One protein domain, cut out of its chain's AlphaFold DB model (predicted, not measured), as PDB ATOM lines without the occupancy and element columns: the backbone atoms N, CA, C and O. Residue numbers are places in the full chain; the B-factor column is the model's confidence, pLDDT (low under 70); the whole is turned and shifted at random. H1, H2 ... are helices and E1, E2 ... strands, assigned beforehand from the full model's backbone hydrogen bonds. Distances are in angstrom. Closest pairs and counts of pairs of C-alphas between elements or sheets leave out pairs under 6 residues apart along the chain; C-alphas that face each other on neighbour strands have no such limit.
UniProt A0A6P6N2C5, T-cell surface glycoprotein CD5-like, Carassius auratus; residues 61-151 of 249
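What this domain is: This is residues 61 to 151 of the 249 residues of the protein "T-cell surface glycoprotein CD5-like" of Carassius auratus (UniProt A0A6P6N2C5). One strongly twisted sheet, with the long strands E1, E2, E7 and E4, makes the core; the helix H1 packs on it near Phe 113 and Cys 147, and the small hairpin E5 and E6 lies toward the other end, with E5 near E3 and the first residue of E7. The printed part has 91 residues with one named helix and seven named strands, in the order E1 E2 E3 H1 E4 E5 E6 E7. The five-strand sheet is branched at E2 and its neighbour pairs are antiparallel, as is the pair E5 and E6; the class is mostly strand. The whole is compact, with a radius of gyration of the C-alphas of 12.8 A, yet elongated, spanning 38 by 25 by 21 A.

How they stand to each other: E1, residues 63 to 69, and E2, residues 76 to 83, form a hairpin, with N 66 and O 80 within hydrogen-bond range at 2.8 A. E2 and E3, residues 87 to 89, form another, with N 81 and O 88 at 2.9 A. E1 E2 E3 is a meander, each strand the antiparallel neighbour of the one before. E1 lies on one side of E2; E3, beside residues 79 to 82, and E7, residues 140 to 147, beside residues 76 to 79, lie on the other side. N 145 and O 77 of E7 and E2 are 2.8 A apart. E4, residues 113 to 121, is an edge strand and antiparallel to E7, with N 142 and O 119 at 2.7 A. H1, residues 98 to 107, is on this sheet; its closest C-alphas to E4 are those of Asn 102 and Phe 113, 5.0 A apart. In H1, 5 of 6 O i to N i+4 pairs are within hydrogen-bond range. E5, residues 125 to 128, and E6, residues 134 to 137, form a hairpin, with N 127 and O 135 at 2.8 A. The closest C-alphas of E3 and E5 are those of Pro 89 and Cys 125, 5.2 A apart. H1 is apart from E5 and E6.

Where its parts are: E1 begins at C-alpha 63 (198.764, 202.886, 286.430) and measures 19.0 A from first to last C-alpha. E2 measures 22.5 A, E3 7.1 A, H1 14.7 A, E4 22.4 A, E5 10.0 A and E6 9.7 A. E7 measures 22.2 A and ends at C-alpha 147 (185.985, 218.128, 298.238).

The domain as a whole: The two C-alphas farthest apart, those of Thr 138 and Pro 151, are 39.2 A apart. The printed part has no cut, and no link between its named elements is long. The mean pLDDT of the printed part is 87.9; residue 61 and residues 150 to 151 are under 70.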
ATOM      1  N   VAL A  61     200.482 196.008 285.398       69.69
ATOM      2  CA  VAL A  61     200.506 197.257 284.648       69.69
ATOM      3  C   VAL A  61     200.560 198.391 285.659       69.69
ATOM      4  O   VAL A  61     199.683 198.519 286.513       69.69
ATOM      5  N   LEU A  62     201.608 199.209 285.575       80.19
ATOM      6  CA  LEU A  62     201.689 200.436 286.348       80.19
ATOM      7  C   LEU A  62     200.612 201.395 285.831       80.19
ATOM      8  O   LEU A  62     200.561 201.699 284.639       80.19
ATOM      9  N   TYR A  63     199.764 201.873 286.731       86.38
ATOM     10  CA  TYR A  63     198.764 202.886 286.430       86.38
ATOM     11  C   TYR A  63     198.906 204.042 287.409       86.38
ATOM     12  O   TYR A  63     199.275 203.857 288.572       86.38
ATOM     13  N   TRP A  64     198.583 205.244 286.949       88.38
ATOM     14  CA  TRP A  64     198.508 206.422 287.802       88.38
ATOM     15  C   TRP A  64     197.084 206.976 287.783       88.38
ATOM     16  O   TRP A  64     196.410 207.058 286.751       88.38
ATOM     17  N   LEU A  65     196.606 207.341 288.968       90.75
ATOM     18  CA  LEU A  65     195.283 207.917 289.147       90.75
ATOM     19  C   LEU A  65     195.397 209.438 289.069       90.75
ATOM     20  O   LEU A  65     196.113 210.061 289.855       90.75
ATOM     21  N   LYS A  66     194.698 210.041 288.110       91.81
ATOM     22  CA  LYS A  66     194.737 211.475 287.830       91.81
ATOM     23  C   LYS A  66     193.355 212.082 288.014       91.81
ATOM     24  O   LYS A  66     192.351 211.515 287.598       91.81
ATOM     25  N   VAL A  67     193.300 213.271 288.603       93.00
ATOM     26  CA  VAL A  67     192.058 214.046 288.714       93.00
ATOM     27  C   VAL A  67     192.109 215.203 287.725       93.00
ATOM     28  O   VAL A  67     193.036 216.015 287.759       93.00
ATOM     29  N   LYS A  68     191.115 215.285 286.837       93.12
ATOM     30  CA  LYS A  68     190.883 216.461 285.990       93.12
ATOM     31  C   LYS A  68     189.904 217.379 286.711       93.12
ATOM     32  O   LYS A  68     188.707 217.107 286.766       93.12
ATOM     33  N   TRP A  69     190.446 218.437 287.300       92.75
ATOM     34  CA  TRP A  69     189.687 219.452 288.029       92.75
ATOM     35  C   TRP A  69     188.884 220.342 287.080       92.75
ATOM     36  O   TRP A  69     189.365 220.699 285.998       92.75
ATOM     37  N   ILE A  70     187.683 220.723 287.500       91.69
ATOM     38  CA  ILE A  70     186.813 221.633 286.756       91.69
ATOM     39  C   ILE A  70     187.305 223.073 286.971       91.69
ATOM     40  O   ILE A  70     187.727 223.450 288.063       91.69
ATOM     41  N   LYS A  71     187.286 223.893 285.912       85.62
ATOM     42  CA  LYS A  71     187.734 225.296 285.984       85.62
ATOM     43  C   LYS A  71     186.792 226.172 286.815       85.62
ATOM     44  O   LYS A  71     187.255 227.072 287.501       85.62
ATOM     45  N   GLU A  72     185.493 225.900 286.732       86.25
ATOM     46  CA  GLU A  72     184.433 226.634 287.434       86.25
ATOM     47  C   GLU A  72     184.401 226.316 288.938       86.25
ATOM     48  O   GLU A  72     184.130 227.201 289.744       86.25
ATOM     49  N   SER A  73     184.733 225.079 289.325       86.31
ATOM     50  CA  SER A  73     184.772 224.612 290.713       86.31
ATOM     51  C   SER A  73     186.125 223.941 291.021       86.31
ATOM     52  O   SER A  73     186.306 222.748 290.779       86.31
ATOM     53  N   PRO A  74     187.110 224.667 291.596       86.94
ATOM     54  CA  PRO A  74     188.488 224.174 291.751       86.94
ATOM     55  C   PRO A  74     188.636 222.993 292.726       86.94
ATOM     56  O   PRO A  74     189.699 222.364 292.754       86.94
ATOM     57  N   CYS A  75     187.583 222.719 293.503       91.06
ATOM     58  CA  CYS A  75     187.464 221.642 294.485       91.06
ATOM     59  C   CYS A  75     186.588 220.475 294.010       91.06
ATOM     60  O   CYS A  75     186.227 219.597 294.800       91.06
ATOM     61  N   GLU A  76     186.254 220.452 292.723       93.38
ATOM     62  CA  GLU A  76     185.518 219.373 292.086       93.38
ATOM     63  C   GLU A  76     186.256 218.902 290.832       93.38
ATOM     64  O   GLU A  76     186.889 219.682 290.112       93.38
ATOM     65  N   GLY A  77     186.218 217.599 290.577       93.56
ATOM     66  CA  GLY A  77     186.938 217.030 289.450       93.56
ATOM     67  C   GLY A  77     186.534 215.605 289.135       93.56
ATOM     68  O   GLY A  77     185.988 214.879 289.965       93.56
ATOM     69  N   GLN A  78     186.832 215.185 287.915       92.94
ATOM     70  CA  GLN A  78     186.589 213.825 287.455       92.94
ATOM     71  C   GLN A  78     187.871 212.992 287.526       92.94
ATOM     72  O   GLN A  78     188.963 213.479 287.224       92.94
ATOM     73  N   LEU A  79     187.733 211.728 287.928       93.50
ATOM     74  CA  LEU A  79     188.842 210.788 288.037       93.50
ATOM     75  C   LEU A  79     189.085 210.060 286.719       93.50
ATOM     76  O   LEU A  79     188.167 209.515 286.103       93.50
ATOM     77  N   PHE A  80     190.357 210.005 286.347       92.50
ATOM     78  CA  PHE A  80     190.873 209.307 285.185       92.50
ATOM     79  C   PHE A  80     191.977 208.363 285.628       92.50
ATOM     80  O   PHE A  80     192.863 208.733 286.401       92.50
ATOM     81  N   LEU A  81     191.922 207.140 285.126       91.44
ATOM     82  CA  LEU A  81     193.011 206.195 285.259       91.44
ATOM     83  C   LEU A  81     193.809 206.270 283.967       91.44
ATOM     84  O   LEU A  81     193.253 206.127 282.876       91.44
ATOM     85  N   ASN A  82     195.093 206.577 284.104       91.19
ATOM     86  CA  ASN A  82     195.984 206.644 282.966       91.19
ATOM     87  C   ASN A  82     197.017 205.518 283.088       91.19
ATOM     88  O   ASN A  82     197.677 205.337 284.116       91.19
ATOM     89  N   THR A  83     197.036 204.718 282.035       87.44
ATOM     90  CA  THR A  83     197.876 203.544 281.836       87.44
ATOM     91  C   THR A  83     198.968 203.919 280.829       87.44
ATOM     92  O   THR A  83     198.910 204.981 280.219       87.44
ATOM     93  N   SER A  84     199.974 203.069 280.617       83.88
ATOM     94  CA  SER A  84     201.012 203.327 279.604       83.88
ATOM     95  C   SER A  84     200.459 203.581 278.192       83.88
ATOM     96  O   SER A  84     201.138 204.215 277.390       83.88
ATOM     97  N   GLU A  85     199.273 203.064 277.878       83.06
ATOM     98  CA  GLU A  85     198.687 203.123 276.536       83.06
ATOM     99  C   GLU A  85     197.606 204.203 276.424       83.06
ATOM    100  O   GLU A  85     197.545 204.912 275.422       83.06
ATOM    101  N   GLU A  86     196.757 204.357 277.447       88.19
ATOM    102  CA  GLU A  86     195.538 205.159 277.343       88.19
ATOM    103  C   GLU A  86     195.093 205.780 278.678       88.19
ATOM    104  O   GLU A  86     195.278 205.211 279.758       88.19
ATOM    105  N   GLU A  87     194.419 206.931 278.584       90.31
ATOM    106  CA  GLU A  87     193.731 207.603 279.688       90.31
ATOM    107  C   GLU A  87     192.217 207.464 279.511       90.31
ATOM    108  O   GLU A  87     191.655 207.981 278.544       90.31
ATOM    109  N   ARG A  88     191.534 206.829 280.471       91.25
ATOM    110  CA  ARG A  88     190.067 206.707 280.455       91.25
ATOM    111  C   ARG A  88     189.460 207.068 281.810       91.25
ATOM    112  O   ARG A  88     190.138 206.972 282.840       91.25
ATOM    113  N   PRO A  89     188.196 207.522 281.844       91.88
ATOM    114  CA  PRO A  89     187.515 207.797 283.099       91.88
ATOM    115  C   PRO A  89     187.388 206.532 283.958       91.88
ATOM    116  O   PRO A  89     187.232 205.414 283.461       91.88
ATOM    117  N   LEU A  90     187.465 206.729 285.271       93.00
ATOM    118  CA  LEU A  90     187.292 205.664 286.251       93.00
ATOM    119  C   LEU A  90     185.807 205.520 286.610       93.00
ATOM    120  O   LEU A  90     185.136 206.527 286.817       93.00
ATOM    121  N   CYS A  91     185.296 204.298 286.729       91.50
ATOM    122  CA  CYS A  91     183.892 204.047 287.060       91.50
ATOM    123  C   CYS A  91     183.561 204.325 288.531       91.50
ATOM    124  O   CYS A  91     184.394 204.091 289.410       91.50
ATOM    125  N   TYR A  92     182.313 204.718 288.813       89.62
ATOM    126  CA  TYR A  92     181.831 205.009 290.167       89.62
ATOM    127  C   TYR A  92     181.990 203.831 291.143       89.62
ATOM    128  O   TYR A  92     182.377 204.025 292.294       89.62
ATOM    129  N   ASN A  93     181.791 202.606 290.652       86.69
ATOM    130  CA  ASN A  93     181.898 201.365 291.431       86.69
ATOM    131  C   ASN A  93     183.347 200.912 291.693       86.69
ATOM    132  O   ASN A  93     183.572 199.796 292.158       86.69
ATOM    133  N   SER A  94     184.338 201.745 291.374       88.75
ATOM    134  CA  SER A  94     185.748 201.421 291.579       88.75
ATOM    135  C   SER A  94     186.142 201.483 293.056       88.75
ATOM    136  O   SER A  94     185.792 202.411 293.789       88.75
ATOM    137  N   ALA A  95     186.936 200.509 293.492       87.81
ATOM    138  CA  ALA A  95     187.468 200.414 294.842       87.81
ATOM    139  C   ALA A  95     188.633 201.398 295.034       87.81
ATOM    140  O   ALA A  95     189.791 201.079 294.778       87.81
ATOM    141  N   ILE A  96     188.321 202.611 295.493       88.12
ATOM    142  CA  ILE A  96     189.324 203.625 295.844       88.12
ATOM    143  C   ILE A  96     189.517 203.672 297.351       88.12
ATOM    144  O   ILE A  96     188.541 203.808 298.100       88.12
ATOM    145  N   SER A  97     190.783 203.655 297.770       88.38
ATOM    146  CA  SER A  97     191.163 203.802 299.171       88.38
ATOM    147  C   SER A  97     190.547 205.063 299.799       88.38
ATOM    148  O   SER A  97     190.619 206.145 299.206       88.38
ATOM    149  N   PRO A  98     189.958 204.970 301.003       86.50
ATOM    150  CA  PRO A  98     189.422 206.133 301.703       86.50
ATOM    151  C   PRO A  98     190.505 207.161 302.057       86.50
ATOM    152  O   PRO A  98     190.236 208.358 301.979       86.50
ATOM    153  N   SER A  99     191.731 206.726 302.380       89.75
ATOM    154  CA  SER A  99     192.836 207.635 302.719       89.75
ATOM    155  C   SER A  99     193.232 208.516 301.536       89.75
ATOM    156  O   SER A  99     193.364 209.730 301.680       89.75
ATOM    157  N   TRP A 100     193.317 207.913 300.348       91.38
ATOM    158  CA  TRP A 100     193.684 208.606 299.116       91.38
ATOM    159  C   TRP A 100     192.695 209.731 298.772       91.38
ATOM    160  O   TRP A 100     193.106 210.806 298.347       91.38
ATOM    161  N   LYS A 101     191.390 209.530 299.013       91.75
ATOM    162  CA  LYS A 101     190.358 210.554 298.744       91.75
ATOM    163  C   LYS A 101     190.607 211.832 299.548       91.75
ATOM    164  O   LYS A 101     190.510 212.925 298.996       91.75
ATOM    165  N   ASN A 102     190.947 211.686 300.829       91.12
ATOM    166  CA  ASN A 102     191.265 212.818 301.700       91.12
ATOM    167  C   ASN A 102     192.576 213.488 301.291       91.12
ATOM    168  O   ASN A 102     192.653 214.712 301.229       91.12
ATOM    169  N   GLU A 103     193.595 212.690 300.979       91.94
ATOM    170  CA  GLU A 103     194.910 213.191 300.586       91.94
ATOM    171  C   GLU A 103     194.839 214.065 299.328       91.94
ATOM    172  O   GLU A 103     195.400 215.156 299.292       91.94
ATOM    173  N   VAL A 104     194.074 213.644 298.320       92.50
ATOM    174  CA  VAL A 104     193.885 214.412 297.081       92.50
ATOM    175  C   VAL A 104     193.217 215.764 297.339       92.50
ATOM    176  O   VAL A 104     193.655 216.776 296.787       92.50
ATOM    177  N   CYS A 105     192.184 215.802 298.184       90.88
ATOM    178  CA  CYS A 105     191.503 217.046 298.544       90.88
ATOM    179  C   CYS A 105     192.411 217.988 299.357       90.88
ATOM    180  O   CYS A 105     192.474 219.188 299.066       90.88
ATOM    181  N   ASN A 106     193.187 217.439 300.296       89.38
ATOM    182  CA  ASN A 106     194.149 218.194 301.097       89.38
ATOM    183  C   ASN A 106     195.299 218.749 300.252       89.38
ATOM    184  O   ASN A 106     195.618 219.933 300.356       89.38
ATOM    185  N   ASN A 107     195.857 217.949 299.339       90.38
ATOM    186  CA  ASN A 107     196.906 218.385 298.413       90.38
ATOM    187  C   ASN A 107     196.425 219.519 297.496       90.38
ATOM    188  O   ASN A 107     197.203 220.398 297.122       90.38
ATOM    189  N   ARG A 108     195.128 219.540 297.165       88.88
ATOM    190  CA  ARG A 108     194.492 220.626 296.405       88.88
ATOM    191  C   ARG A 108     194.145 221.853 297.262       88.88
ATOM    192  O   ARG A 108     193.756 222.873 296.700       88.88
ATOM    193  N   ARG A 109     194.320 221.785 298.588       87.12
ATOM    194  CA  ARG A 109     193.908 222.799 299.583       87.12
ATOM    195  C   ARG A 109     192.400 223.058 299.609       87.12
ATOM    196  O   ARG A 109     191.954 224.136 299.985       87.12
ATOM    197  N   CYS A 110     191.623 222.044 299.249       87.75
ATOM    198  CA  CYS A 110     190.165 222.056 299.266       87.75
ATOM    199  C   CYS A 110     189.604 221.361 300.513       87.75
ATOM    200  O   CYS A 110     188.492 220.857 300.467       87.75
ATOM    201  N   GLY A 111     190.389 221.269 301.593       87.44
ATOM    202  CA  GLY A 111     190.004 220.610 302.839       87.44
ATOM    203  C   GLY A 111     189.726 219.112 302.696       87.44
ATOM    204  O   GLY A 111     190.361 218.416 301.906       87.44
ATOM    205  N   ASP A 112     188.767 218.631 303.484       89.94
ATOM    206  CA  ASP A 112     188.430 217.212 303.583       89.94
ATOM    207  C   ASP A 112     187.572 216.723 302.405       89.94
ATOM    208  O   ASP A 112     186.901 217.490 301.711       89.94
ATOM    209  N   PHE A 113     187.556 215.410 302.176       92.12
ATOM    210  CA  PHE A 113     186.662 214.803 301.194       92.12
ATOM    211  C   PHE A 113     185.190 214.981 301.597       92.12
ATOM    212  O   PHE A 113     184.811 214.732 302.742       92.12
ATOM    213  N   LYS A 114     184.338 215.353 300.633       91.88
ATOM    214  CA  LYS A 114     182.898 215.538 300.855       91.88
ATOM    215  C   LYS A 114     182.087 214.352 300.354       91.88
ATOM    216  O   LYS A 114     181.375 213.720 301.128       91.88
ATOM    217  N   LYS A 115     182.131 214.079 299.045       91.75
ATOM    218  CA  LYS A 115     181.364 212.983 298.428       91.75
ATOM    219  C   LYS A 115     181.884 212.590 297.048       91.75
ATOM    220  O   LYS A 115     182.528 213.379 296.362       91.75
ATOM    221  N   LEU A 116     181.546 211.370 296.636       92.62
ATOM    222  CA  LEU A 116     181.694 210.901 295.260       92.62
ATOM    223  C   LEU A 116     180.344 211.020 294.551       92.62
ATOM    224  O   LEU A 116     179.314 210.655 295.120       92.62
ATOM    225  N   LYS A 117     180.351 211.519 293.317       92.12
ATOM    226  CA  LYS A 117     179.158 211.671 292.480       92.12
ATOM    227  C   LYS A 117     179.345 210.872 291.182       92.12
ATOM    228  O   LYS A 117     180.423 210.946 290.595       92.12
ATOM    229  N   PRO A 118     178.339 210.112 290.727       91.75
ATOM    230  CA  PRO A 118     178.370 209.524 289.396       91.75
ATOM    231  C   PRO A 118     178.130 210.609 288.338       91.75
ATOM    232  O   PRO A 118     177.278 211.487 288.504       91.75
ATOM    233  N   ILE A 119     178.890 210.553 287.251       88.69
ATOM    234  CA  ILE A 119     178.671 211.335 286.034       88.69
ATOM    235  C   ILE A 119     178.414 210.344 284.912       88.69
ATOM    236  O   ILE A 119     179.292 209.551 284.588       88.69
ATOM    237  N   SER A 120     177.232 210.415 284.303       85.56
ATOM    238  CA  SER A 120     176.882 209.578 283.155       85.56
ATOM    239  C   SER A 120     177.819 209.869 281.986       85.56
ATOM    240  O   SER A 120     177.609 210.823 281.237       85.56
ATOM    241  N   ASN A 121     178.831 209.022 281.813       75.69
ATOM    242  CA  ASN A 121     179.716 209.028 280.661       75.69
ATOM    243  C   ASN A 121     179.431 207.761 279.869       75.69
ATOM    244  O   ASN A 121     179.825 206.670 280.260       75.69
ATOM    245  N   LYS A 122     178.739 207.892 278.741       74.69
ATOM    246  CA  LYS A 122     178.473 206.765 277.832       74.69
ATOM    247  C   LYS A 122     179.714 206.448 276.987       74.69
ATOM    248  O   LYS A 122     179.668 206.511 275.765       74.69
ATOM    249  N   ALA A 123     180.841 206.234 277.654       77.94
ATOM    250  CA  ALA A 123     182.135 205.974 277.046       77.94
ATOM    251  C   ALA A 123     182.788 204.767 277.718       77.94
ATOM    252  O   ALA A 123     182.415 204.379 278.827       77.94
ATOM    253  N   GLU A 124     183.798 204.205 277.061       86.50
ATOM    254  CA  GLU A 124     184.579 203.121 277.636       86.50
ATOM    255  C   GLU A 124     185.370 203.617 278.852       86.50
ATOM    256  O   GLU A 124     186.049 204.648 278.812       86.50
ATOM    257  N   CYS A 125     185.297 202.868 279.944       88.38
ATOM    258  CA  CYS A 125     185.824 203.264 281.241       88.38
ATOM    259  C   CYS A 125     186.603 202.124 281.901       88.38
ATOM    260  O   CYS A 125     186.442 200.949 281.562       88.38
ATOM    261  N   PHE A 126     187.411 202.474 282.901       90.31
ATOM    262  CA  PHE A 126     188.113 201.502 283.733       90.31
ATOM    263  C   PHE A 126     187.379 201.265 285.058       90.31
ATOM    264  O   PHE A 126     186.940 202.208 285.719       90.31
ATOM    265  N   VAL A 127     187.302 200.006 285.485       90.75
ATOM    266  CA  VAL A 127     186.835 199.595 286.814       90.75
ATOM    267  C   VAL A 127     188.024 199.067 287.603       90.75
ATOM    268  O   VAL A 127     188.636 198.074 287.207       90.75
ATOM    269  N   LEU A 128     188.324 199.699 288.738       89.50
ATOM    270  CA  LEU A 128     189.327 199.194 289.677       89.50
ATOM    271  C   LEU A 128     188.646 198.309 290.723       89.50
ATOM    272  O   LEU A 128     187.801 198.789 291.481       89.50
ATOM    273  N   ARG A 129     188.990 197.021 290.785       88.44
ATOM    274  CA  ARG A 129     188.509 196.125 291.851       88.44
ATOM    275  C   ARG A 129     189.413 196.181 293.087       88.44
ATOM    276  O   ARG A 129     190.552 196.631 293.026       88.44
ATOM    277  N   SER A 130     188.913 195.679 294.216       84.81
ATOM    278  CA  SER A 130     189.641 195.626 295.496       84.81
ATOM    279  C   SER A 130     190.931 194.800 295.449       84.81
ATOM    280  O   SER A 130     191.851 195.063 296.215       84.81
ATOM    281  N   ASN A 131     191.032 193.840 294.529       84.44
ATOM    282  CA  ASN A 131     192.234 193.052 294.251       84.44
ATOM    283  C   ASN A 131     193.239 193.775 293.328       84.44
ATOM    284  O   ASN A 131     194.088 193.116 292.734       84.44
ATOM    285  N   MET A 132     193.127 195.102 293.168       80.00
ATOM    286  CA  MET A 132     193.978 195.940 292.306       80.00
ATOM    287  C   MET A 132     193.974 195.557 290.816       80.00
ATOM    288  O   MET A 132     194.838 195.991 290.058       80.00
ATOM    289  N   THR A 133     192.992 194.777 290.357       84.31
ATOM    290  CA  THR A 133     192.837 194.473 288.929       84.31
ATOM    291  C   THR A 133     191.992 195.530 288.236       84.31
ATOM    292  O   THR A 133     190.953 195.941 288.766       84.31
ATOM    293  N   ILE A 134     192.410 195.903 287.028       86.56
ATOM    294  CA  ILE A 134     191.716 196.856 286.163       86.56
ATOM    295  C   ILE A 134     190.921 196.080 285.116       86.56
ATOM    296  O   ILE A 134     191.457 195.193 284.454       86.56
ATOM    297  N   ILE A 135     189.644 196.418 284.964       87.81
ATOM    298  CA  ILE A 135     188.766 195.851 283.936       87.81
ATOM    299  C   ILE A 135     188.272 196.989 283.050       87.81
ATOM    300  O   ILE A 135     187.879 198.040 283.552       87.81
ATOM    301  N   VAL A 136     188.275 196.774 281.736       87.31
ATOM    302  CA  VAL A 136     187.674 197.700 280.767       87.31
ATOM    303  C   VAL A 136     186.191 197.382 280.639       87.31
ATOM    304  O   VAL A 136     185.810 196.222 280.496       87.31
ATOM    305  N   THR A 137     185.337 198.396 280.720       86.12
ATOM    306  CA  THR A 137     183.883 198.268 280.537       86.12
ATOM    307  C   THR A 137     183.412 199.300 279.518       86.12
ATOM    308  O   THR A 137     183.918 200.419 279.501       86.12
ATOM    309  N   THR A 138     182.466 198.930 278.656       80.06
ATOM    310  CA  THR A 138     182.015 199.760 277.527       80.06
ATOM    311  C   THR A 138     181.073 200.894 277.930       80.06
ATOM    312  O   THR A 138     181.045 201.920 277.262       80.06
ATOM    313  N   GLU A 139     180.336 200.743 279.034       83.38
ATOM    314  CA  GLU A 139     179.436 201.769 279.569       83.38
ATOM    315  C   GLU A 139     179.512 201.792 281.098       83.38
ATOM    316  O   GLU A 139     179.231 200.788 281.758       83.38
ATOM    317  N   CYS A 140     179.892 202.929 281.685       86.88
ATOM    318  CA  CYS A 140     179.742 203.133 283.122       86.88
ATOM    319  C   CYS A 140     179.656 204.616 283.495       86.88
ATOM    320  O   CYS A 140     180.175 205.493 282.807       86.88
ATOM    321  N   ASP A 141     179.064 204.896 284.651       90.62
ATOM    322  CA  ASP A 141     179.111 206.238 285.211       90.62
ATOM    323  C   ASP A 141     180.531 206.550 285.688       90.62
ATOM    324  O   ASP A 141     181.084 205.872 286.560       90.62
ATOM    325  N   GLY A 142     181.116 207.604 285.128       89.62
ATOM    326  CA  GLY A 142     182.407 208.115 285.544       89.62
ATOM    327  C   GLY A 142     182.360 208.663 286.964       89.62
ATOM    328  O   GLY A 142     181.350 209.176 287.449       89.62
ATOM    329  N   LEU A 143     183.492 208.562 287.637       92.88
ATOM    330  CA  LEU A 143     183.624 208.910 289.031       92.88
ATOM    331  C   LEU A 143     184.053 210.366 289.192       92.88
ATOM    332  O   LEU A 143     185.129 210.773 288.749       92.88
ATOM    333  N   HIS A 144     183.222 211.136 289.882       93.62
ATOM    334  CA  HIS A 144     183.480 212.530 290.206       93.62
ATOM    335  C   HIS A 144     183.758 212.692 291.698       93.62
ATOM    336  O   HIS A 144     182.976 212.229 292.532       93.62
ATOM    337  N   ILE A 145     184.858 213.355 292.039       94.12
ATOM    338  CA  ILE A 145     185.223 213.685 293.414       94.12
ATOM    339  C   ILE A 145     184.804 215.114 293.741       94.12
ATOM    340  O   ILE A 145     185.022 216.042 292.965       94.12
ATOM    341  N   MET A 146     184.195 215.278 294.911       93.38
ATOM    342  CA  MET A 146     183.866 216.576 295.480       93.38
ATOM    343  C   MET A 146     184.561 216.702 296.831       93.38
ATOM    344  O   MET A 146     184.363 215.862 297.718       93.38
ATOM    345  N   CYS A 147     185.350 217.756 296.982       92.25
ATOM    346  CA  CYS A 147     185.985 218.128 298.238       92.25
ATOM    347  C   CYS A 147     185.132 219.174 298.978       92.25
ATOM    348  O   CYS A 147     184.263 219.833 298.397       92.25
ATOM    349  N   GLN A 148     185.334 219.291 300.284       88.81
ATOM    350  CA  GLN A 148     184.674 220.269 301.135       88.81
ATOM    351  C   GLN A 148     185.349 221.627 300.939       88.81
ATOM    352  O   GLN A 148     186.346 221.900 301.590       88.81
ATOM    353  N   ASP A 149     184.782 222.490 300.093       75.50
ATOM    354  CA  ASP A 149     185.258 223.868 299.904       75.50
ATOM    355  C   ASP A 149     185.195 224.656 301.226       75.50
ATOM    356  O   ASP A 149     184.189 225.267 301.594       75.50
ATOM    357  N   SER A 150     186.248 224.525 302.026       66.38
ATOM    358  CA  SER A 150     186.428 225.259 303.261       66.38
ATOM    359  C   SER A 150     187.149 226.541 302.885       66.38
ATOM    360  O   SER A 150     188.269 226.448 302.374       66.38
ATOM    361  N   PRO A 151     186.605 227.729 303.203       58.31
ATOM    362  CA  PRO A 151     187.377 228.956 303.091       58.31
ATOM    363  C   PRO A 151     188.666 228.756 303.897       58.31
ATOM    364  O   PRO A 151     188.620 228.390 305.074       58.31
TER     365      PRO A 151